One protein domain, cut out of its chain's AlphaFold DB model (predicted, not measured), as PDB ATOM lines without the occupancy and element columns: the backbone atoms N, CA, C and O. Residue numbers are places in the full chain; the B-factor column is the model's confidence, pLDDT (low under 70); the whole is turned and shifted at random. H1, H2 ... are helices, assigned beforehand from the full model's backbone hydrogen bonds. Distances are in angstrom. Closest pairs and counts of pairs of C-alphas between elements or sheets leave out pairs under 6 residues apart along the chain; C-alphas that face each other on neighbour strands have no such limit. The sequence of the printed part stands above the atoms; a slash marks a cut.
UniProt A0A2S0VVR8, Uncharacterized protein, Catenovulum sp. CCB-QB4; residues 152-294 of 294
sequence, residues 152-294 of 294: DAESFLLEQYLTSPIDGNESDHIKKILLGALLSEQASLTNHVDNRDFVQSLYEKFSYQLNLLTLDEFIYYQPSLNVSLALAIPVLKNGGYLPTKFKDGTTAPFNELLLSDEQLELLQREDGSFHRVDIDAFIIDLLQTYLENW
ATOM      1  N   ASP A 152     127.027 172.832 130.182       86.19
ATOM      2  CA  ASP A 152     128.381 172.263 130.157       86.19
ATOM      3  C   ASP A 152     129.377 173.034 131.043       86.19
ATOM      4  O   ASP A 152     130.585 172.784 130.986       86.19
ATOM      5  N   ALA A 153     128.887 173.950 131.889       89.25
ATOM      6  CA  ALA A 153     129.722 174.815 132.721       89.25
ATOM      7  C   ALA A 153     130.711 174.024 133.589       89.25
ATOM      8  O   ALA A 153     131.883 174.373 133.677       89.25
ATOM      9  N   GLU A 154     130.272 172.918 134.194       88.50
ATOM     10  CA  GLU A 154     131.118 172.082 135.052       88.50
ATOM     11  C   GLU A 154     132.317 171.485 134.299       88.50
ATOM     12  O   GLU A 154     133.455 171.590 134.758       88.50
ATOM     13  N   SER A 155     132.076 170.900 133.121       89.75
ATOM     14  CA  SER A 155     133.142 170.295 132.308       89.75
ATOM     15  C   SER A 155     134.141 171.350 131.841       89.75
ATOM     16  O   SER A 155     135.351 171.126 131.897       89.75
ATOM     17  N   PHE A 156     133.636 172.522 131.450       92.62
ATOM     18  CA  PHE A 156     134.461 173.670 131.105       92.62
ATOM     19  C   PHE A 156     135.323 174.137 132.288       92.62
ATOM     20  O   PHE A 156     136.535 174.290 132.146       92.62
ATOM     21  N   LEU A 157     134.742 174.313 133.480       92.75
ATOM     22  CA  LEU A 157     135.476 174.733 134.680       92.75
ATOM     23  C   LEU A 157     136.559 173.721 135.068       92.75
ATOM     24  O   LEU A 157     137.668 174.121 135.435       92.75
ATOM     25  N   LEU A 158     136.272 172.421 134.953       91.69
ATOM     26  CA  LEU A 158     137.268 171.377 135.175       91.69
ATOM     27  C   LEU A 158     138.419 171.490 134.170       91.69
ATOM     28  O   LEU A 158     139.578 171.491 134.580       91.69
ATOM     29  N   GLU A 159     138.129 171.612 132.875       93.25
ATOM     30  CA  GLU A 159     139.159 171.765 131.840       93.25
ATOM     31  C   GLU A 159     140.028 173.006 132.092       93.25
ATOM     32  O   GLU A 159     141.259 172.929 132.048       93.25
ATOM     33  N   GLN A 160     139.406 174.136 132.433       93.94
ATOM     34  CA  GLN A 160     140.109 175.372 132.782       93.94
ATOM     35  C   GLN A 160     140.987 175.198 134.019       93.94
ATOM     36  O   GLN A 160     142.104 175.715 134.067       93.94
ATOM     37  N   TYR A 161     140.516 174.452 135.021       92.75
ATOM     38  CA  TYR A 161     141.341 174.115 136.168       92.75
ATOM     39  C   TYR A 161     142.531 173.274 135.722       92.75
ATOM     40  O   TYR A 161     143.662 173.699 135.935       92.75
ATOM     41  N   LEU A 162     142.318 172.135 135.065       92.56
ATOM     42  CA  LEU A 162     143.380 171.211 134.650       92.56
ATOM     43  C   LEU A 162     144.460 171.876 133.788       92.56
ATOM     44  O   LEU A 162     145.640 171.586 133.960       92.56
ATOM     45  N   THR A 163     144.062 172.780 132.895       92.50
ATOM     46  CA  THR A 163     144.974 173.471 131.970       92.50
ATOM     47  C   THR A 163     145.609 174.733 132.558       92.50
ATOM     48  O   THR A 163     146.569 175.250 131.982       92.50
ATOM     49  N   SER A 164     145.120 175.232 133.700       90.94
ATOM     50  CA  SER A 164     145.722 176.397 134.359       90.94
ATOM     51  C   SER A 164     147.158 176.098 134.821       90.94
ATOM     52  O   SER A 164     147.410 175.041 135.413       90.94
ATOM     53  N   PRO A 165     148.112 177.022 134.585       88.75
ATOM     54  CA  PRO A 165     149.517 176.813 134.934       88.75
ATOM     55  C   PRO A 165     149.670 176.641 136.442       88.75
ATOM     56  O   PRO A 165     148.941 177.269 137.200       88.75
ATOM     57  N   ILE A 166     150.639 175.865 136.919       85.94
ATOM     58  CA  ILE A 166     150.879 175.719 138.366       85.94
ATOM     59  C   ILE A 166     151.385 177.050 138.957       85.94
ATOM     60  O   ILE A 166     150.822 177.554 139.931       85.94
ATOM     61  N   ASP A 167     152.340 177.689 138.279       82.62
ATOM     62  CA  ASP A 167     153.129 178.865 138.684       82.62
ATOM     63  C   ASP A 167     152.688 180.190 138.027       82.62
ATOM     64  O   ASP A 167     153.489 181.069 137.719       82.62
ATOM     65  N   GLY A 168     151.382 180.333 137.812       69.75
ATOM     66  CA  GLY A 168     150.783 181.499 137.152       69.75
ATOM     67  C   GLY A 168     150.999 182.850 137.855       69.75
ATOM     68  O   GLY A 168     151.300 182.920 139.046       69.75
ATOM     69  N   ASN A 169     150.797 183.928 137.094       73.44
ATOM     70  CA  ASN A 169     150.855 185.312 137.575       73.44
ATOM     71  C   ASN A 169     149.657 185.666 138.495       73.44
ATOM     72  O   ASN A 169     148.820 184.824 138.807       73.44
ATOM     73  N   GLU A 170     149.544 186.925 138.931       66.94
ATOM     74  CA  GLU A 170     148.454 187.376 139.817       66.94
ATOM     75  C   GLU A 170     147.042 187.158 139.230       66.94
ATOM     76  O   GLU A 170     146.142 186.707 139.939       66.94
ATOM     77  N   SER A 171     146.845 187.416 137.932       71.50
ATOM     78  CA  SER A 171     145.560 187.175 137.255       71.50
ATOM     79  C   SER A 171     145.242 185.677 137.203       71.50
ATOM     80  O   SER A 171     144.126 185.258 137.526       71.50
ATOM     81  N   ASP A 172     146.254 184.847 136.924       78.81
ATOM     82  CA  ASP A 172     146.117 183.391 136.984       78.81
ATOM     83  C   ASP A 172     145.768 182.918 138.403       78.81
ATOM     84  O   ASP A 172     145.026 181.952 138.570       78.81
ATOM     85  N   HIS A 173     146.279 183.587 139.439       79.75
ATOM     86  CA  HIS A 173     146.007 183.254 140.839       79.75
ATOM     87  C   HIS A 173     144.549 183.510 141.228       79.75
ATOM     88  O   HIS A 173     143.902 182.627 141.794       79.75
ATOM     89  N   ILE A 174     143.999 184.673 140.869       84.31
ATOM     90  CA  ILE A 174     142.575 184.992 141.073       84.31
ATOM     91  C   ILE A 174     141.689 183.973 140.352       84.31
ATOM     92  O   ILE A 174     140.778 183.395 140.955       84.31
ATOM     93  N   LYS A 175     142.005 183.690 139.085       87.56
ATOM     94  CA  LYS A 175     141.272 182.708 138.287       87.56
ATOM     95  C   LYS A 175     141.328 181.312 138.917       87.56
ATOM     96  O   LYS A 175     140.303 180.643 138.983       87.56
ATOM     97  N   LYS A 176     142.477 180.874 139.445       86.50
ATOM     98  CA  LYS A 176     142.605 179.583 140.155       86.50
ATOM     99  C   LYS A 176     141.771 179.515 141.420       86.50
ATOM    100  O   LYS A 176     141.153 178.480 141.662       86.50
ATOM    101  N   ILE A 177     141.761 180.589 142.211       87.19
ATOM    102  CA  ILE A 177     140.912 180.674 143.402       87.19
ATOM    103  C   ILE A 177     139.461 180.476 142.976       87.19
ATOM    104  O   ILE A 177     138.805 179.593 143.516       87.19
ATOM    105  N   LEU A 178     138.987 181.222 141.972       89.56
ATOM    106  CA  LEU A 178     137.620 181.110 141.455       89.56
ATOM    107  C   LEU A 178     137.303 179.724 140.865       89.56
ATOM    108  O   LEU A 178     136.208 179.209 141.057       89.56
ATOM    109  N   LEU A 179     138.241 179.098 140.162       90.88
ATOM    110  CA  LEU A 179     138.034 177.765 139.598       90.88
ATOM    111  C   LEU A 179     137.924 176.705 140.691       90.88
ATOM    112  O   LEU A 179     136.948 175.961 140.736       90.88
ATOM    113  N   GLY A 180     138.900 176.643 141.600       89.06
ATOM    114  CA  GLY A 180     138.877 175.639 142.661       89.06
ATOM    115  C   GLY A 180     137.702 175.843 143.620       89.06
ATOM    116  O   GLY A 180     137.119 174.887 144.111       89.06
ATOM    117  N   ALA A 181     137.304 177.090 143.829       87.56
ATOM    118  CA  ALA A 181     136.098 177.470 144.537       87.56
ATOM    119  C   ALA A 181     134.828 176.844 143.972       87.56
ATOM    120  O   ALA A 181     134.091 176.181 144.700       87.56
ATOM    121  N   LEU A 182     134.586 177.056 142.680       89.19
ATOM    122  CA  LEU A 182     133.418 176.531 141.984       89.19
ATOM    123  C   LEU A 182     133.438 175.000 141.975       89.19
ATOM    124  O   LEU A 182     132.430 174.372 142.278       89.19
ATOM    125  N   LEU A 183     134.611 174.407 141.740       88.50
ATOM    126  CA  LEU A 183     134.793 172.955 141.777       88.50
ATOM    127  C   LEU A 183     134.648 172.362 143.187       88.50
ATOM    128  O   LEU A 183     134.361 171.179 143.311       88.50
ATOM    129  N   SER A 184     134.833 173.150 144.255       83.81
ATOM    130  CA  SER A 184     134.678 172.680 145.641       83.81
ATOM    131  C   SER A 184     133.221 172.548 146.081       83.81
ATOM    132  O   SER A 184     132.933 171.954 147.124       83.81
ATOM    133  N   GLU A 185     132.279 173.072 145.294       82.31
ATOM    134  CA  GLU A 185     130.864 172.866 145.555       82.31
ATOM    135  C   GLU A 185     130.504 171.390 145.353       82.31
ATOM    136  O   GLU A 185     130.815 170.775 144.334       82.31
ATOM    137  N   GLN A 186     129.835 170.809 146.352       65.12
ATOM    138  CA  GLN A 186     129.647 169.361 146.489       65.12
ATOM    139  C   GLN A 186     129.102 168.670 145.228       65.12
ATOM    140  O   GLN A 186     129.519 167.553 144.918       65.12
ATOM    141  N   ALA A 187     128.173 169.318 144.521       68.12
ATOM    142  CA  ALA A 187     127.567 168.771 143.310       68.12
ATOM    143  C   ALA A 187     128.595 168.565 142.187       68.12
ATOM    144  O   ALA A 187     128.539 167.537 141.522       68.12
ATOM    145  N   SER A 188     129.550 169.488 142.043       68.12
ATOM    146  CA  SER A 188     130.615 169.390 141.045       68.12
ATOM    147  C   SER A 188     131.714 168.425 141.492       68.12
ATOM    148  O   SER A 188     132.110 167.519 140.763       68.12
ATOM    149  N   LEU A 189     132.168 168.536 142.745       69.19
ATOM    150  CA  LEU A 189     133.309 167.739 143.198       69.19
ATOM    151  C   LEU A 189     133.024 166.231 143.196       69.19
ATOM    152  O   LEU A 189     133.908 165.440 142.878       69.19
ATOM    153  N   THR A 190     131.789 165.821 143.514       70.94
ATOM    154  CA  THR A 190     131.397 164.398 143.548       70.94
ATOM    155  C   THR A 190     131.617 163.700 142.200       70.94
ATOM    156  O   THR A 190     131.921 162.511 142.177       70.94
ATOM    157  N   ASN A 191     131.539 164.425 141.081       73.50
ATOM    158  CA  ASN A 191     131.764 163.868 139.745       73.50
ATOM    159  C   ASN A 191     133.254 163.685 139.406       73.50
ATOM    160  O   ASN A 191     133.589 163.055 138.401       73.50
ATOM    161  N   HIS A 192     134.156 164.247 140.215       78.31
ATOM    162  CA  HIS A 192     135.580 164.362 139.892       78.31
ATOM    163  C   HIS A 192     136.513 163.790 140.961       78.31
ATOM    164  O   HIS A 192     137.706 163.658 140.695       78.31
ATOM    165  N   VAL A 193     135.999 163.393 142.134       81.06
ATOM    166  CA  VAL A 193     136.818 162.809 143.216       81.06
ATOM    167  C   VAL A 193     137.626 161.578 142.790       81.06
ATOM    168  O   VAL A 193     138.683 161.335 143.361       81.06
ATOM    169  N   ASP A 194     137.161 160.852 141.770       82.00
ATOM    170  CA  ASP A 194     137.822 159.672 141.200       82.00
ATOM    171  C   ASP A 194     138.436 159.945 139.813       82.00
ATOM    172  O   ASP A 194     138.598 159.030 139.008       82.00
ATOM    173  N   ASN A 195     138.769 161.199 139.489       90.44
ATOM    174  CA  ASN A 195     139.487 161.557 138.263       90.44
ATOM    175  C   ASN A 195     140.985 161.766 138.558       90.44
ATOM    176  O   ASN A 195     141.359 162.709 139.254       90.44
ATOM    177  N   ARG A 196     141.855 160.925 137.979       93.25
ATOM    178  CA  ARG A 196     143.310 160.957 138.224       93.25
ATOM    179  C   ARG A 196     143.924 162.304 137.921       93.25
ATOM    180  O   ARG A 196     144.736 162.794 138.695       93.25
ATOM    181  N   ASP A 197     143.574 162.853 136.763       93.94
ATOM    182  CA  ASP A 197     144.205 164.051 136.228       93.94
ATOM    183  C   ASP A 197     143.808 165.251 137.086       93.94
ATOM    184  O   ASP A 197     144.635 166.110 137.385       93.94
ATOM    185  N   PHE A 198     142.567 165.251 137.582       93.44
ATOM    186  CA  PHE A 198     142.106 166.207 138.580       93.44
ATOM    187  C   PHE A 198     142.887 166.096 139.890       93.44
ATOM    188  O   PHE A 198     143.424 167.102 140.353       93.44
ATOM    189  N   VAL A 199     143.007 164.896 140.467       94.50
ATOM    190  CA  VAL A 199     143.717 164.707 141.743       94.50
ATOM    191  C   VAL A 199     145.211 165.024 141.610       94.50
ATOM    192  O   VAL A 199     145.781 165.659 142.496       94.50
ATOM    193  N   GLN A 200     145.835 164.663 140.487       95.88
ATOM    194  CA  GLN A 200     147.222 165.013 140.177       95.88
ATOM    195  C   GLN A 200     147.397 166.534 140.090       95.88
ATOM    196  O   GLN A 200     148.277 167.094 140.741       95.88
ATOM    197  N   SER A 201     146.522 167.215 139.342       94.50
ATOM    198  CA  SER A 201     146.558 168.674 139.204       94.50
ATOM    199  C   SER A 201     146.327 169.386 140.543       94.50
ATOM    200  O   SER A 201     146.985 170.384 140.840       94.50
ATOM    201  N   LEU A 202     145.424 168.857 141.375       94.69
ATOM    202  CA  LEU A 202     145.183 169.332 142.735       94.69
ATOM    203  C   LEU A 202     146.434 169.190 143.607       94.69
ATOM    204  O   LEU A 202     146.838 170.165 144.238       94.69
ATOM    205  N   TYR A 203     147.066 168.014 143.619       95.81
ATOM    206  CA  TYR A 203     148.300 167.767 144.369       95.81
ATOM    207  C   TYR A 203     149.413 168.748 143.976       95.81
ATOM    208  O   TYR A 203     150.022 169.372 144.846       95.81
ATOM    209  N   GLU A 204     149.649 168.928 142.676       94.88
ATOM    210  CA  GLU A 204     150.709 169.800 142.165       94.88
ATOM    211  C   GLU A 204     150.487 171.265 142.556       94.88
ATOM    212  O   GLU A 204     151.400 171.925 143.061       94.88
ATOM    213  N   LYS A 205     149.260 171.771 142.385       92.69
ATOM    214  CA  LYS A 205     148.908 173.153 142.742       92.69
ATOM    215  C   LYS A 205     148.934 173.387 144.245       92.69
ATOM    216  O   LYS A 205     149.453 174.414 144.675       92.69
ATOM    217  N   PHE A 206     148.415 172.451 145.040       93.25
ATOM    218  CA  PHE A 206     148.415 172.566 146.498       93.25
ATOM    219  C   PHE A 206     149.852 172.567 147.038       93.25
ATOM    220  O   PHE A 206     150.231 173.461 147.794       93.25
ATOM    221  N   SER A 207     150.692 171.644 146.560       93.19
ATOM    222  CA  SER A 207     152.112 171.572 146.926       93.19
ATOM    223  C   SER A 207     152.862 172.854 146.572       93.19
ATOM    224  O   SER A 207     153.609 173.393 147.389       93.19
ATOM    225  N   TYR A 208     152.641 173.378 145.364       90.44
ATOM    226  CA  TYR A 208     153.254 174.629 144.930       90.44
ATOM    227  C   TYR A 208     152.837 175.814 145.815       90.44
ATOM    228  O   TYR A 208     153.694 176.564 146.282       90.44
ATOM    229  N   GLN A 209     151.541 175.952 146.109       87.56
ATOM    230  CA  GLN A 209     151.019 177.021 146.966       87.56
ATOM    231  C   GLN A 209     151.571 176.951 148.394       87.56
ATOM    232  O   GLN A 209     151.887 177.990 148.977       87.56
ATOM    233  N   LEU A 210     151.714 175.746 148.959       88.56
ATOM    234  CA  LEU A 210     152.274 175.584 150.298       88.56
ATOM    235  C   LEU A 210     153.748 176.006 150.326       88.56
ATOM    236  O   LEU A 210     154.164 176.726 151.233       88.56
ATOM    237  N   ASN A 211     154.518 175.631 149.301       86.62
ATOM    238  CA  ASN A 211     155.915 176.044 149.178       86.62
ATOM    239  C   ASN A 211     156.059 177.571 149.103       86.62
ATOM    240  O   ASN A 211     156.950 178.120 149.748       86.62
ATOM    241  N   LEU A 212     155.165 178.271 148.396       81.88
ATOM    242  CA  LEU A 212     155.181 179.739 148.349       81.88
ATOM    243  C   LEU A 212     154.931 180.383 149.719       81.88
ATOM    244  O   LEU A 212     155.625 181.334 150.073       81.88
ATOM    245  N   LEU A 213     154.015 179.843 150.532       76.62
ATOM    246  CA  LEU A 213     153.798 180.354 151.894       76.62
ATOM    247  C   LEU A 213     155.045 180.251 152.776       76.62
ATOM    248  O   LEU A 213     155.267 181.108 153.631       76.62
ATOM    249  N   THR A 214     155.865 179.215 152.589       69.19
ATOM    250  CA  THR A 214     157.095 179.037 153.380       69.19
ATOM    251  C   THR A 214     158.203 180.034 153.025       69.19
ATOM    252  O   THR A 214     159.194 180.120 153.748       69.19
ATOM    253  N   LEU A 215     158.030 180.814 151.949       64.19
ATOM    254  CA  LEU A 215     158.981 181.822 151.474       64.19
ATOM    255  C   LEU A 215     158.679 183.249 151.981       64.19
ATOM    256  O   LEU A 215     159.283 184.199 151.494       64.19
ATOM    257  N   ASP A 216     157.798 183.405 152.979       56.69
ATOM    258  CA  ASP A 216     157.420 184.693 153.605       56.69
ATOM    259  C   ASP A 216     156.724 185.698 152.650       56.69
ATOM    260  O   ASP A 216     156.521 186.871 152.982       56.69
ATOM    261  N   GLU A 217     156.279 185.246 151.473       52.75
ATOM    262  CA  GLU A 217     155.514 186.055 150.521       52.75
ATOM    263  C   GLU A 217     153.996 185.950 150.774       52.75
ATOM    264  O   GLU A 217     153.292 185.126 150.208       52.75
ATOM    265  N   PHE A 218     153.512 186.859 151.627       57.09
ATOM    266  CA  PHE A 218     152.181 187.490 151.672       57.09
ATOM    267  C   PHE A 218     150.874 186.653 151.762       57.09
ATOM    268  O   PHE A 218     150.548 185.776 150.972       57.09
ATOM    269  N   ILE A 219     150.012 187.144 152.662       55.81
ATOM    270  CA  ILE A 219     148.545 187.011 152.848       55.81
ATOM    271  C   ILE A 219     147.643 186.682 151.631       55.81
ATOM    272  O   ILE A 219     146.515 186.235 151.835       55.81
ATOM    273  N   TYR A 220     148.093 186.855 150.387       57.50
ATOM    274  CA  TYR A 220     147.300 186.597 149.177       57.50
ATOM    275  C   TYR A 220     147.178 185.107 148.809       57.50
ATOM    276  O   TYR A 220     146.297 184.735 148.030       57.50
ATOM    277  N   TYR A 221     148.012 184.231 149.379       65.69
ATOM    278  CA  TYR A 221     147.972 182.788 149.095       65.69
ATOM    279  C   TYR A 221     147.044 181.991 150.019       65.69
ATOM    280  O   TYR A 221     146.653 180.874 149.676       65.69
ATOM    281  N   GLN A 222     146.618 182.563 151.149       74.44
ATOM    282  CA  GLN A 222     145.737 181.871 152.093       74.44
ATOM    283  C   GLN A 222     144.393 181.436 151.470       74.44
ATOM    284  O   GLN A 222     143.990 180.293 151.699       74.44
ATOM    285  N   PRO A 223     143.708 182.262 150.646       79.94
ATOM    286  CA  PRO A 223     142.487 181.828 149.966       79.94
ATOM    287  C   PRO A 223     142.725 180.640 149.029       79.94
ATOM    288  O   PRO A 223     141.912 179.725 148.976       79.94
ATOM    289  N   SER A 224     143.871 180.620 148.347       81.88
ATOM    290  CA  SER A 224     144.258 179.530 147.451       81.88
ATOM    291  C   SER A 224     144.440 178.201 148.184       81.88
ATOM    292  O   SER A 224     143.898 177.190 147.750       81.88
ATOM    293  N   LEU A 225     145.119 178.202 149.334       85.94
ATOM    294  CA  LEU A 225     145.275 176.990 150.146       85.94
ATOM    295  C   LEU A 225     143.962 176.522 150.761       85.94
ATOM    296  O   LEU A 225     143.712 175.324 150.837       85.94
ATOM    297  N   ASN A 226     143.099 177.452 151.175       86.19
ATOM    298  CA  ASN A 226     141.766 177.105 151.664       86.19
ATOM    299  C   ASN A 226     140.931 176.420 150.575       86.19
ATOM    300  O   ASN A 226     140.253 175.436 150.860       86.19
ATOM    301  N   VAL A 227     141.014 176.904 149.333       88.12
ATOM    302  CA  VAL A 227     140.359 176.280 148.178       88.12
ATOM    303  C   VAL A 227     140.949 174.897 147.885       88.12
ATOM    304  O   VAL A 227     140.197 173.934 147.751       88.12
ATOM    305  N   SER A 228     142.276 174.762 147.852       91.12
ATOM    306  CA  SER A 228     142.934 173.465 147.643       91.12
ATOM    307  C   SER A 228     142.563 172.453 148.732       91.12
ATOM    308  O   SER A 228     142.247 171.305 148.427       91.12
ATOM    309  N   LEU A 229     142.486 172.886 149.992       91.06
ATOM    310  CA  LEU A 229     142.028 172.049 151.099       91.06
ATOM    311  C   LEU A 229     140.556 171.627 150.930       91.06
ATOM    312  O   LEU A 229     140.227 170.459 151.145       91.06
ATOM    313  N   ALA A 230     139.681 172.545 150.505       89.31
ATOM    314  CA  ALA A 230     138.268 172.256 150.252       89.31
ATOM    315  C   ALA A 230     138.057 171.231 149.123       89.31
ATOM    316  O   ALA A 230     137.097 170.464 149.178       89.31
ATOM    317  N   LEU A 231     138.962 171.179 148.139       91.69
ATOM    318  CA  LEU A 231     138.985 170.147 147.095       91.69
ATOM    319  C   LEU A 231     139.604 168.827 147.582       91.69
ATOM    320  O   LEU A 231     139.136 167.751 147.214       91.69
ATOM    321  N   ALA A 232     140.647 168.891 148.412       94.19
ATOM    322  CA  ALA A 232     141.401 167.721 148.862       94.19
ATOM    323  C   ALA A 232     140.639 166.864 149.875       94.19
ATOM    324  O   ALA A 232     140.661 165.636 149.784       94.19
ATOM    325  N   ILE A 233     139.953 167.494 150.836       92.88
ATOM    326  CA  ILE A 233     139.235 166.774 151.897       92.88
ATOM    327  C   ILE A 233     138.253 165.755 151.308       92.88
ATOM    328  O   ILE A 233     138.284 164.595 151.734       92.88
ATOM    329  N   PRO A 234     137.401 166.113 150.332       91.56
ATOM    330  CA  PRO A 234     136.425 165.166 149.829       91.56
ATOM    331  C   PRO A 234     137.034 164.069 148.952       91.56
ATOM    332  O   PRO A 234     136.589 162.927 149.050       91.56
ATOM    333  N   VAL A 235     138.095 164.369 148.190       93.19
ATOM    334  CA  VAL A 235     138.895 163.359 147.467       93.19
ATOM    335  C   VAL A 235     139.434 162.311 148.445       93.19
ATOM    336  O   VAL A 235     139.216 161.111 148.276       93.19
ATOM    337  N   LEU A 236     140.074 162.754 149.527       94.38
ATOM    338  CA  LEU A 236     140.682 161.861 150.513       94.38
ATOM    339  C   LEU A 236     139.649 161.086 151.340       94.38
ATOM    340  O   LEU A 236     139.884 159.926 151.683       94.38
ATOM    341  N   LYS A 237     138.492 161.687 151.641       92.69
ATOM    342  CA  LYS A 237     137.355 160.974 152.246       92.69
ATOM    343  C   LYS A 237     136.815 159.890 151.321       92.69
ATOM    344  O   LYS A 237     136.563 158.783 151.793       92.69
ATOM    345  N   ASN A 238     136.664 160.186 150.028       91.31
ATOM    346  CA  ASN A 238     136.214 159.208 149.037       91.31
ATOM    347  C   ASN A 238     137.203 158.038 148.925       91.31
ATOM    348  O   ASN A 238     136.799 156.879 148.922       91.31
ATOM    349  N   GLY A 239     138.504 158.340 148.956       91.19
ATOM    350  CA  GLY A 239     139.576 157.347 148.983       91.19
ATOM    351  C   GLY A 239     139.740 156.572 150.294       91.19
ATOM    352  O   GLY A 239     140.555 155.657 150.347       91.19
ATOM    353  N   GLY A 240     139.018 156.932 151.360       92.62
ATOM    354  CA  GLY A 240     139.138 156.292 152.674       92.62
ATOM    355  C   GLY A 240     140.384 156.682 153.484       92.62
ATOM    356  O   GLY A 240     140.695 156.013 154.467       92.62
ATOM    357  N   TYR A 241     141.082 157.756 153.103       93.69
ATOM    358  CA  TYR A 241     142.264 158.280 153.806       93.69
ATOM    359  C   TYR A 241     141.898 159.250 154.938       93.69
ATOM    360  O   TYR A 241     142.695 159.470 155.852       93.69
ATOM    361  N   LEU A 242     140.684 159.811 154.900       94.75
ATOM    362  CA  LEU A 242     140.128 160.644 155.965       94.75
ATOM    363  C   LEU A 242     138.825 160.049 156.525       94.75
ATOM    364  O   LEU A 242     138.022 159.492 155.768       94.75
ATOM    365  N   PRO A 243     138.561 160.199 157.837       92.75
ATOM    366  CA  PRO A 243     137.290 159.813 158.437       92.75
ATOM    367  C   PRO A 243     136.087 160.536 157.814       92.75
ATOM    368  O   PRO A 243     136.107 161.740 157.559       92.75
ATOM    369  N   THR A 244     134.983 159.805 157.652       92.25
ATOM    370  CA  THR A 244     133.698 160.345 157.167       92.25
ATOM    371  C   THR A 244     132.660 160.523 158.275       92.25
ATOM    372  O   THR A 244     131.579 161.065 158.040       92.25
ATOM    373  N   LYS A 245     132.966 160.064 159.493       92.19
ATOM    374  CA  LYS A 245     132.063 160.107 160.644       92.19
ATOM    375  C   LYS A 245     132.770 160.647 161.876       92.19
ATOM    376  O   LYS A 245     133.931 160.330 162.120       92.19
ATOM    377  N   PHE A 246     132.030 161.404 162.673       89.12
ATOM    378  CA  PHE A 246     132.434 161.796 164.015       89.12
ATOM    379  C   PHE A 246     132.450 160.582 164.959       89.12
ATOM    380  O   PHE A 246     131.903 159.517 164.657       89.12
ATOM    381  N   LYS A 247     133.043 160.746 166.151       87.38
ATOM    382  CA  LYS A 247     133.138 159.673 167.164       87.38
ATOM    383  C   LYS A 247     131.780 159.163 167.653       87.38
ATOM    384  O   LYS A 247     131.680 158.024 168.095       87.38
ATOM    385  N   ASP A 248     130.746 159.995 167.585       90.75
ATOM    386  CA  ASP A 248     129.372 159.621 167.929       90.75
ATOM    387  C   ASP A 248     128.645 158.869 166.794       90.75
ATOM    388  O   ASP A 248     127.491 158.469 166.950       90.75
ATOM    389  N   GLY A 249     129.320 158.649 165.659       89.19
ATOM    390  CA  GLY A 249     128.799 157.952 164.489       89.19
ATOM    391  C   GLY A 249     128.016 158.837 163.517       89.19
ATOM    392  O   GLY A 249     127.591 158.333 162.471       89.19
ATOM    393  N   THR A 250     127.831 160.126 163.817       92.12
ATOM    394  CA  THR A 250     127.200 161.072 162.889       92.12
ATOM    395  C   THR A 250     128.107 161.333 161.686       92.12
ATOM    396  O   THR A 250     129.331 161.263 161.781       92.12
ATOM    397  N   THR A 251     127.511 161.550 160.511       89.75
ATOM    398  CA  THR A 251     128.276 161.772 159.271       89.75
ATOM    399  C   THR A 251     128.755 163.211 159.228       89.75
ATOM    400  O   THR A 251     127.965 164.124 159.462       89.75
ATOM    401  N   ALA A 252     130.035 163.402 158.930       86.50
ATOM    402  CA  ALA A 252     130.601 164.731 158.809       86.50
ATOM    403  C   ALA A 252     130.199 165.398 157.493       86.50
ATOM    404  O   ALA A 252     130.078 164.704 156.476       86.50
ATOM    405  N   PRO A 253     130.039 166.732 157.483       84.31
ATOM    406  CA  PRO A 253     129.918 167.496 156.252       84.31
ATOM    407  C   PRO A 253     131.031 167.142 155.269       84.31
ATOM    408  O   PRO A 253     132.164 166.843 155.654       84.31
ATOM    409  N   PHE A 254     130.699 167.158 153.983       80.12
ATOM    410  CA  PHE A 254     131.564 166.676 152.906       80.12
ATOM    411  C   PHE A 254     132.945 167.352 152.916       80.12
ATOM    412  O   PHE A 254     133.968 166.670 152.910       80.12
ATOM    413  N   ASN A 255     132.967 168.672 153.078       81.81
ATOM    414  CA  ASN A 255     134.148 169.535 153.091       81.81
ATOM    415  C   ASN A 255     134.781 169.755 154.483       81.81
ATOM    416  O   ASN A 255     135.783 170.455 154.577       81.81
ATOM    417  N   GLU A 256     134.239 169.182 155.563       86.94
ATOM    418  CA  GLU A 256     134.795 169.374 156.913       86.94
ATOM    419  C   GLU A 256     135.991 168.443 157.158       86.94
ATOM    420  O   GLU A 256     135.871 167.225 157.014       86.94
ATOM    421  N   LEU A 257     137.148 168.987 157.540       89.81
ATOM    422  CA  LEU A 257     138.313 168.166 157.864       89.81
ATOM    423  C   LEU A 257     138.071 167.406 159.169       89.81
ATOM    424  O   LEU A 257     137.935 168.009 160.230       89.81
ATOM    425  N   LEU A 258     138.104 166.079 159.090       91.00
ATOM    426  CA  LEU A 258     138.186 165.212 160.255       91.00
ATOM    427  C   LEU A 258     139.525 164.496 160.278       91.00
ATOM    428  O   LEU A 258     140.001 164.042 159.243       91.00
ATOM    429  N   LEU A 259     140.080 164.351 161.476       90.81
ATOM    430  CA  LEU A 259     141.305 163.608 161.736       90.81
ATOM    431  C   LEU A 259     141.025 162.553 162.811       90.81
ATOM    432  O   LEU A 259     140.256 162.801 163.745       90.81
ATOM    433  N   SER A 260     141.619 161.368 162.667       88.94
ATOM    434  CA  SER A 260     141.608 160.349 163.718       88.94
ATOM    435  C   SER A 260     142.469 160.783 164.909       88.94
ATOM    436  O   SER A 260     143.253 161.728 164.807       88.94
ATOM    437  N   ASP A 261     142.340 160.091 166.044       89.44
ATOM    438  CA  ASP A 261     143.182 160.382 167.212       89.44
ATOM    439  C   ASP A 261     144.667 160.177 166.879       89.44
ATOM    440  O   ASP A 261     145.496 161.009 167.229       89.44
ATOM    441  N   GLU A 262     144.989 159.143 166.101       90.06
ATOM    442  CA  GLU A 262     146.349 158.870 165.632       90.06
ATOM    443  C   GLU A 262     146.872 159.980 164.707       90.06
ATOM    444  O   GLU A 262     148.021 160.394 164.822       90.06
ATOM    445  N   GLN A 263     146.032 160.495 163.803       89.75
ATOM    446  CA  GLN A 263     146.406 161.598 162.908       89.75
ATOM    447  C   GLN A 263     146.614 162.909 163.680       89.75
ATOM    448  O   GLN A 263     147.539 163.661 163.381       89.75
ATOM    449  N   LEU A 264     145.788 163.178 164.695       87.31
ATOM    450  CA  LEU A 264     145.965 164.334 165.575       87.31
ATOM    451  C   LEU A 264     147.259 164.234 166.384       87.31
ATOM    452  O   LEU A 264     147.968 165.227 166.502       87.31
ATOM    453  N   GLU A 265     147.592 163.055 166.908       89.50
ATOM    454  CA  GLU A 265     148.847 162.839 167.635       89.50
ATOM    455  C   GLU A 265     150.079 163.097 166.755       89.50
ATOM    456  O   GLU A 265     151.056 163.665 167.238       89.50
ATOM    457  N   LEU A 266     150.025 162.750 165.463       88.81
ATOM    458  CA  LEU A 266     151.107 163.029 164.508       88.81
ATOM    459  C   LEU A 266     151.303 164.526 164.231       88.81
ATOM    460  O   LEU A 266     152.423 164.959 163.969       88.81
ATOM    461  N   LEU A 267     150.221 165.304 164.272       89.81
ATOM    462  CA  LEU A 267     150.219 166.734 163.952       89.81
ATOM    463  C   LEU A 267     150.443 167.634 165.173       89.81
ATOM    464  O   LEU A 267     150.673 168.835 165.026       89.81
ATOM    465  N   GLN A 268     150.338 167.081 166.379       88.81
ATOM    466  CA  GLN A 268     150.474 167.842 167.608       88.81
ATOM    467  C   GLN A 268     151.952 168.102 167.925       88.81
ATOM    468  O   GLN A 268     152.766 167.183 168.021       88.81
ATOM    469  N   ARG A 269     152.308 169.370 168.146       84.81
ATOM    470  CA  ARG A 269     153.660 169.760 168.575       84.81
ATOM    471  C   ARG A 269     153.879 169.465 170.059       84.81
ATOM    472  O   ARG A 269     152.934 169.244 170.813       84.81
ATOM    473  N   GLU A 270     155.134 169.526 170.509       85.44
ATOM    474  CA  GLU A 270     155.506 169.268 171.914       85.44
ATOM    475  C   GLU A 270     154.773 170.171 172.926       85.44
ATOM    476  O   GLU A 270     154.539 169.765 174.064       85.44
ATOM    477  N   ASP A 271     154.388 171.384 172.521       84.94
ATOM    478  CA  ASP A 271     153.622 172.332 173.339       84.94
ATOM    479  C   ASP A 271     152.099 172.093 173.302       84.94
ATOM    480  O   ASP A 271     151.329 172.815 173.940       84.94
ATOM    481  N   GLY A 272     151.661 171.065 172.575       81.56
ATOM    482  CA  GLY A 272     150.267 170.697 172.392       81.56
ATOM    483  C   GLY A 272     149.530 171.502 171.321       81.56
ATOM    484  O   GLY A 272     148.326 171.282 171.154       81.56
ATOM    485  N   SER A 273     150.205 172.422 170.621       83.69
ATOM    486  CA  SER A 273     149.626 173.233 169.548       83.69
ATOM    487  C   SER A 273     149.618 172.511 168.196       83.69
ATOM    488  O   SER A 273     150.279 171.489 168.004       83.69
ATOM    489  N   PHE A 274     148.863 173.074 167.253       84.06
ATOM    490  CA  PHE A 274     148.817 172.667 165.850       84.06
ATOM    491  C   PHE A 274     149.133 173.886 164.985       84.06
ATOM    492  O   PHE A 274     148.584 174.964 165.235       84.06
ATOM    493  N   HIS A 275     149.967 173.736 163.954       85.06
ATOM    494  CA  HIS A 275     150.137 174.776 162.938       85.06
ATOM    495  C   HIS A 275     149.412 174.397 161.657       85.06
ATOM    496  O   HIS A 275     149.430 173.251 161.222       85.06
ATOM    497  N   ARG A 276     148.801 175.398 161.016       83.31
ATOM    498  CA  ARG A 276     148.077 175.200 159.758       83.31
ATOM    499  C   ARG A 276     148.966 174.608 158.659       83.31
ATOM    500  O   ARG A 276     148.521 173.712 157.959       83.31
ATOM    501  N   VAL A 277     150.217 175.059 158.573       86.00
ATOM    502  CA  VAL A 277     151.207 174.552 157.608       86.00
ATOM    503  C   VAL A 277     151.434 173.046 157.768       86.00
ATOM    504  O   VAL A 277     151.510 172.347 156.765       86.00
ATOM    505  N   ASP A 278     151.469 172.535 159.003       89.19
ATOM    506  CA  ASP A 278     151.659 171.101 159.267       89.19
ATOM    507  C   ASP A 278     150.440 170.290 158.797       89.19
ATOM    508  O   ASP A 278     150.584 169.209 158.229       89.19
ATOM    509  N   ILE A 279     149.231 170.835 158.981       91.12
ATOM    510  CA  ILE A 279     147.986 170.221 158.497       91.12
ATOM    511  C   ILE A 279     147.962 170.197 156.967       91.12
ATOM    512  O   ILE A 279     147.691 169.153 156.384       91.12
ATOM    513  N   ASP A 280     148.249 171.325 156.313       92.19
ATOM    514  CA  ASP A 280     148.244 171.406 154.850       92.19
ATOM    515  C   ASP A 280     149.301 170.458 154.244       92.19
ATOM    516  O   ASP A 280     148.996 169.736 153.294       92.19
ATOM    517  N   ALA A 281     150.500 170.375 154.840       93.62
ATOM    518  CA  ALA A 281     151.545 169.424 154.443       93.62
ATOM    519  C   ALA A 281     151.085 167.965 154.583       93.62
ATOM    520  O   ALA A 281     151.229 167.175 153.653       93.62
ATOM    521  N   PHE A 282     150.455 167.617 155.706       95.56
ATOM    522  CA  PHE A 282     149.906 166.280 155.919       95.56
ATOM    523  C   PHE A 282     148.829 165.913 154.890       95.56
ATOM    524  O   PHE A 282     148.796 164.786 154.398       95.56
ATOM    525  N   ILE A 283     147.957 166.854 154.525       96.56
ATOM    526  CA  ILE A 283     146.944 166.628 153.487       96.56
ATOM    527  C   ILE A 283     147.593 166.406 152.115       96.56
ATOM    528  O   ILE A 283     147.145 165.537 151.367       96.56
ATOM    529  N   ILE A 284     148.659 167.142 151.795       96.50
ATOM    530  CA  ILE A 284     149.445 166.936 150.571       96.50
ATOM    531  C   ILE A 284     150.084 165.540 150.551       96.50
ATOM    532  O   ILE A 284     149.979 164.849 149.536       96.50
ATOM    533  N   ASP A 285     150.661 165.082 151.665       97.12
ATOM    534  CA  ASP A 285     151.240 163.736 151.775       97.12
ATOM    535  C   ASP A 285     150.180 162.637 151.578       97.12
ATOM    536  O   ASP A 285     150.419 161.625 150.908       97.12
ATOM    537  N   LEU A 286     148.969 162.840 152.116       96.62
ATOM    538  CA  LEU A 286     147.845 161.933 151.880       96.62
ATOM    539  C   LEU A 286     147.412 161.922 150.409       96.62
ATOM    540  O   LEU A 286     147.138 160.846 149.879       96.62
ATOM    541  N   LEU A 287     147.361 163.080 149.737       96.56
ATOM    542  CA  LEU A 287     147.047 163.159 148.304       96.56
ATOM    543  C   LEU A 287     148.092 162.424 147.463       96.56
ATOM    544  O   LEU A 287     147.727 161.675 146.557       96.56
ATOM    545  N   GLN A 288     149.375 162.593 147.785       97.31
ATOM    546  CA  GLN A 288     150.448 161.860 147.123       97.31
ATOM    547  C   GLN A 288     150.280 160.349 147.309       97.31
ATOM    548  O   GLN A 288     150.306 159.600 146.337       97.31
ATOM    549  N   THR A 289     150.036 159.906 148.544       96.50
ATOM    550  CA  THR A 289     149.815 158.485 148.850       96.50
ATOM    551  C   THR A 289     148.596 157.934 148.100       96.50
ATOM    552  O   THR A 289     148.631 156.821 147.579       96.50
ATOM    553  N   TYR A 290     147.512 158.713 148.015       94.69
ATOM    554  CA  TYR A 290     146.326 158.359 147.238       94.69
ATOM    555  C   TYR A 290     146.665 158.163 145.749       94.69
ATOM    556  O   TYR A 290     146.257 157.161 145.165       94.69
ATOM    557  N   LEU A 291     147.457 159.066 145.158       95.50
ATOM    558  CA  LEU A 291     147.910 158.989 143.761       95.50
ATOM    559  C   LEU A 291     148.866 157.819 143.488       95.50
ATOM    560  O   LEU A 291     148.846 157.258 142.393       95.50
ATOM    561  N   GLU A 292     149.703 157.447 144.456       95.56
ATOM    562  CA  GLU A 292     150.632 156.313 144.347       95.56
ATOM    563  C   GLU A 292     149.919 154.950 144.382       95.56
ATOM    564  O   GLU A 292     150.445 153.967 143.858       95.56
ATOM    565  N   ASN A 293     148.719 154.891 144.969       92.19
ATOM    566  CA  ASN A 293     147.909 153.676 145.103       92.19
ATOM    567  C   ASN A 293     146.854 153.495 143.995       92.19
ATOM    568  O   ASN A 293     146.020 152.591 144.098       92.19
ATOM    569  N   TRP A 294     146.875 154.353 142.974       85.81
ATOM    570  CA  TRP A 294     145.952 154.344 141.836       85.81
ATOM    571  C   TRP A 294     146.364 153.378 140.718       85.81
ATOM    572  O   TRP A 294     147.570 153.314 140.384       85.81
TER     573      TRP A 294
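AT A GLANCE: This is residues 152 to 294 of the 294 residues of an uncharacterized protein of Catenovulum sp. CCB-QB4 (UniProt A0A2S0VVR8). What shape do the parts make? H4, H5 and H7 stand side by side as a bundle in the middle; H1 packs on H4 and H2 on H5 at one end of the longest axis, with H6 toward the other. What is it made of? The printed part has 143 residues with seven named helices, H1 to H7 in order, and no named strand: all helix. How large? It is compact, with a radius of gyration of the C-alphas of 15.2 A and spans of 40 by 36 by 25 A.

IN THESE COORDINATES: Where are the first helices? H1, residues 153 to 163, begins at C-alpha 153 (129.722, 174.815, 132.721) and is 15.3 A long; H2 is residues 170 to 183, 20.0 A, and H3 residues 186 to 189, 5.2 A. Which follow? H4 is residues 196 to 213, 25.9 A; H5 222 to 238, 24.8 A; H6 261 to 267, 10.0 A; H7 276 to 292, 24.5 A, ending at C-alpha 292 (150.632, 156.313, 144.347).

HOW THE PARTS SIT: What does H1 touch? It touches H2, closest C-alphas Tyr 161 and Leu 179 at 6.0 A, and residues 197 to 201 of H4, closest C-alphas Leu 162 and Ser 201 at 6.1 A. How do H4 and H5 stand? This hairpin touches at Phe 206 and Ser 228, closest C-alphas 5.7 A, opposite ways at 36 degrees, only just steep. And H7? It touches H4 opposite ways at a shallow tilt of 27 degrees, closest C-alphas Tyr 203 and Leu 287 at 6.2 A. Are the O i to N i+4 pairs within hydrogen-bond range? Every one is in H1, H2, H4, H6 and H7, and 11 of 13 in H5; H3 is too short for one.

THE WHOLE: Which link is long? H5 to H6, residues 239 to 260; the printed part has no cut. Where is confidence low? Residues 168, 170, 186 to 189 and 214 to 221 have pLDDT under 70.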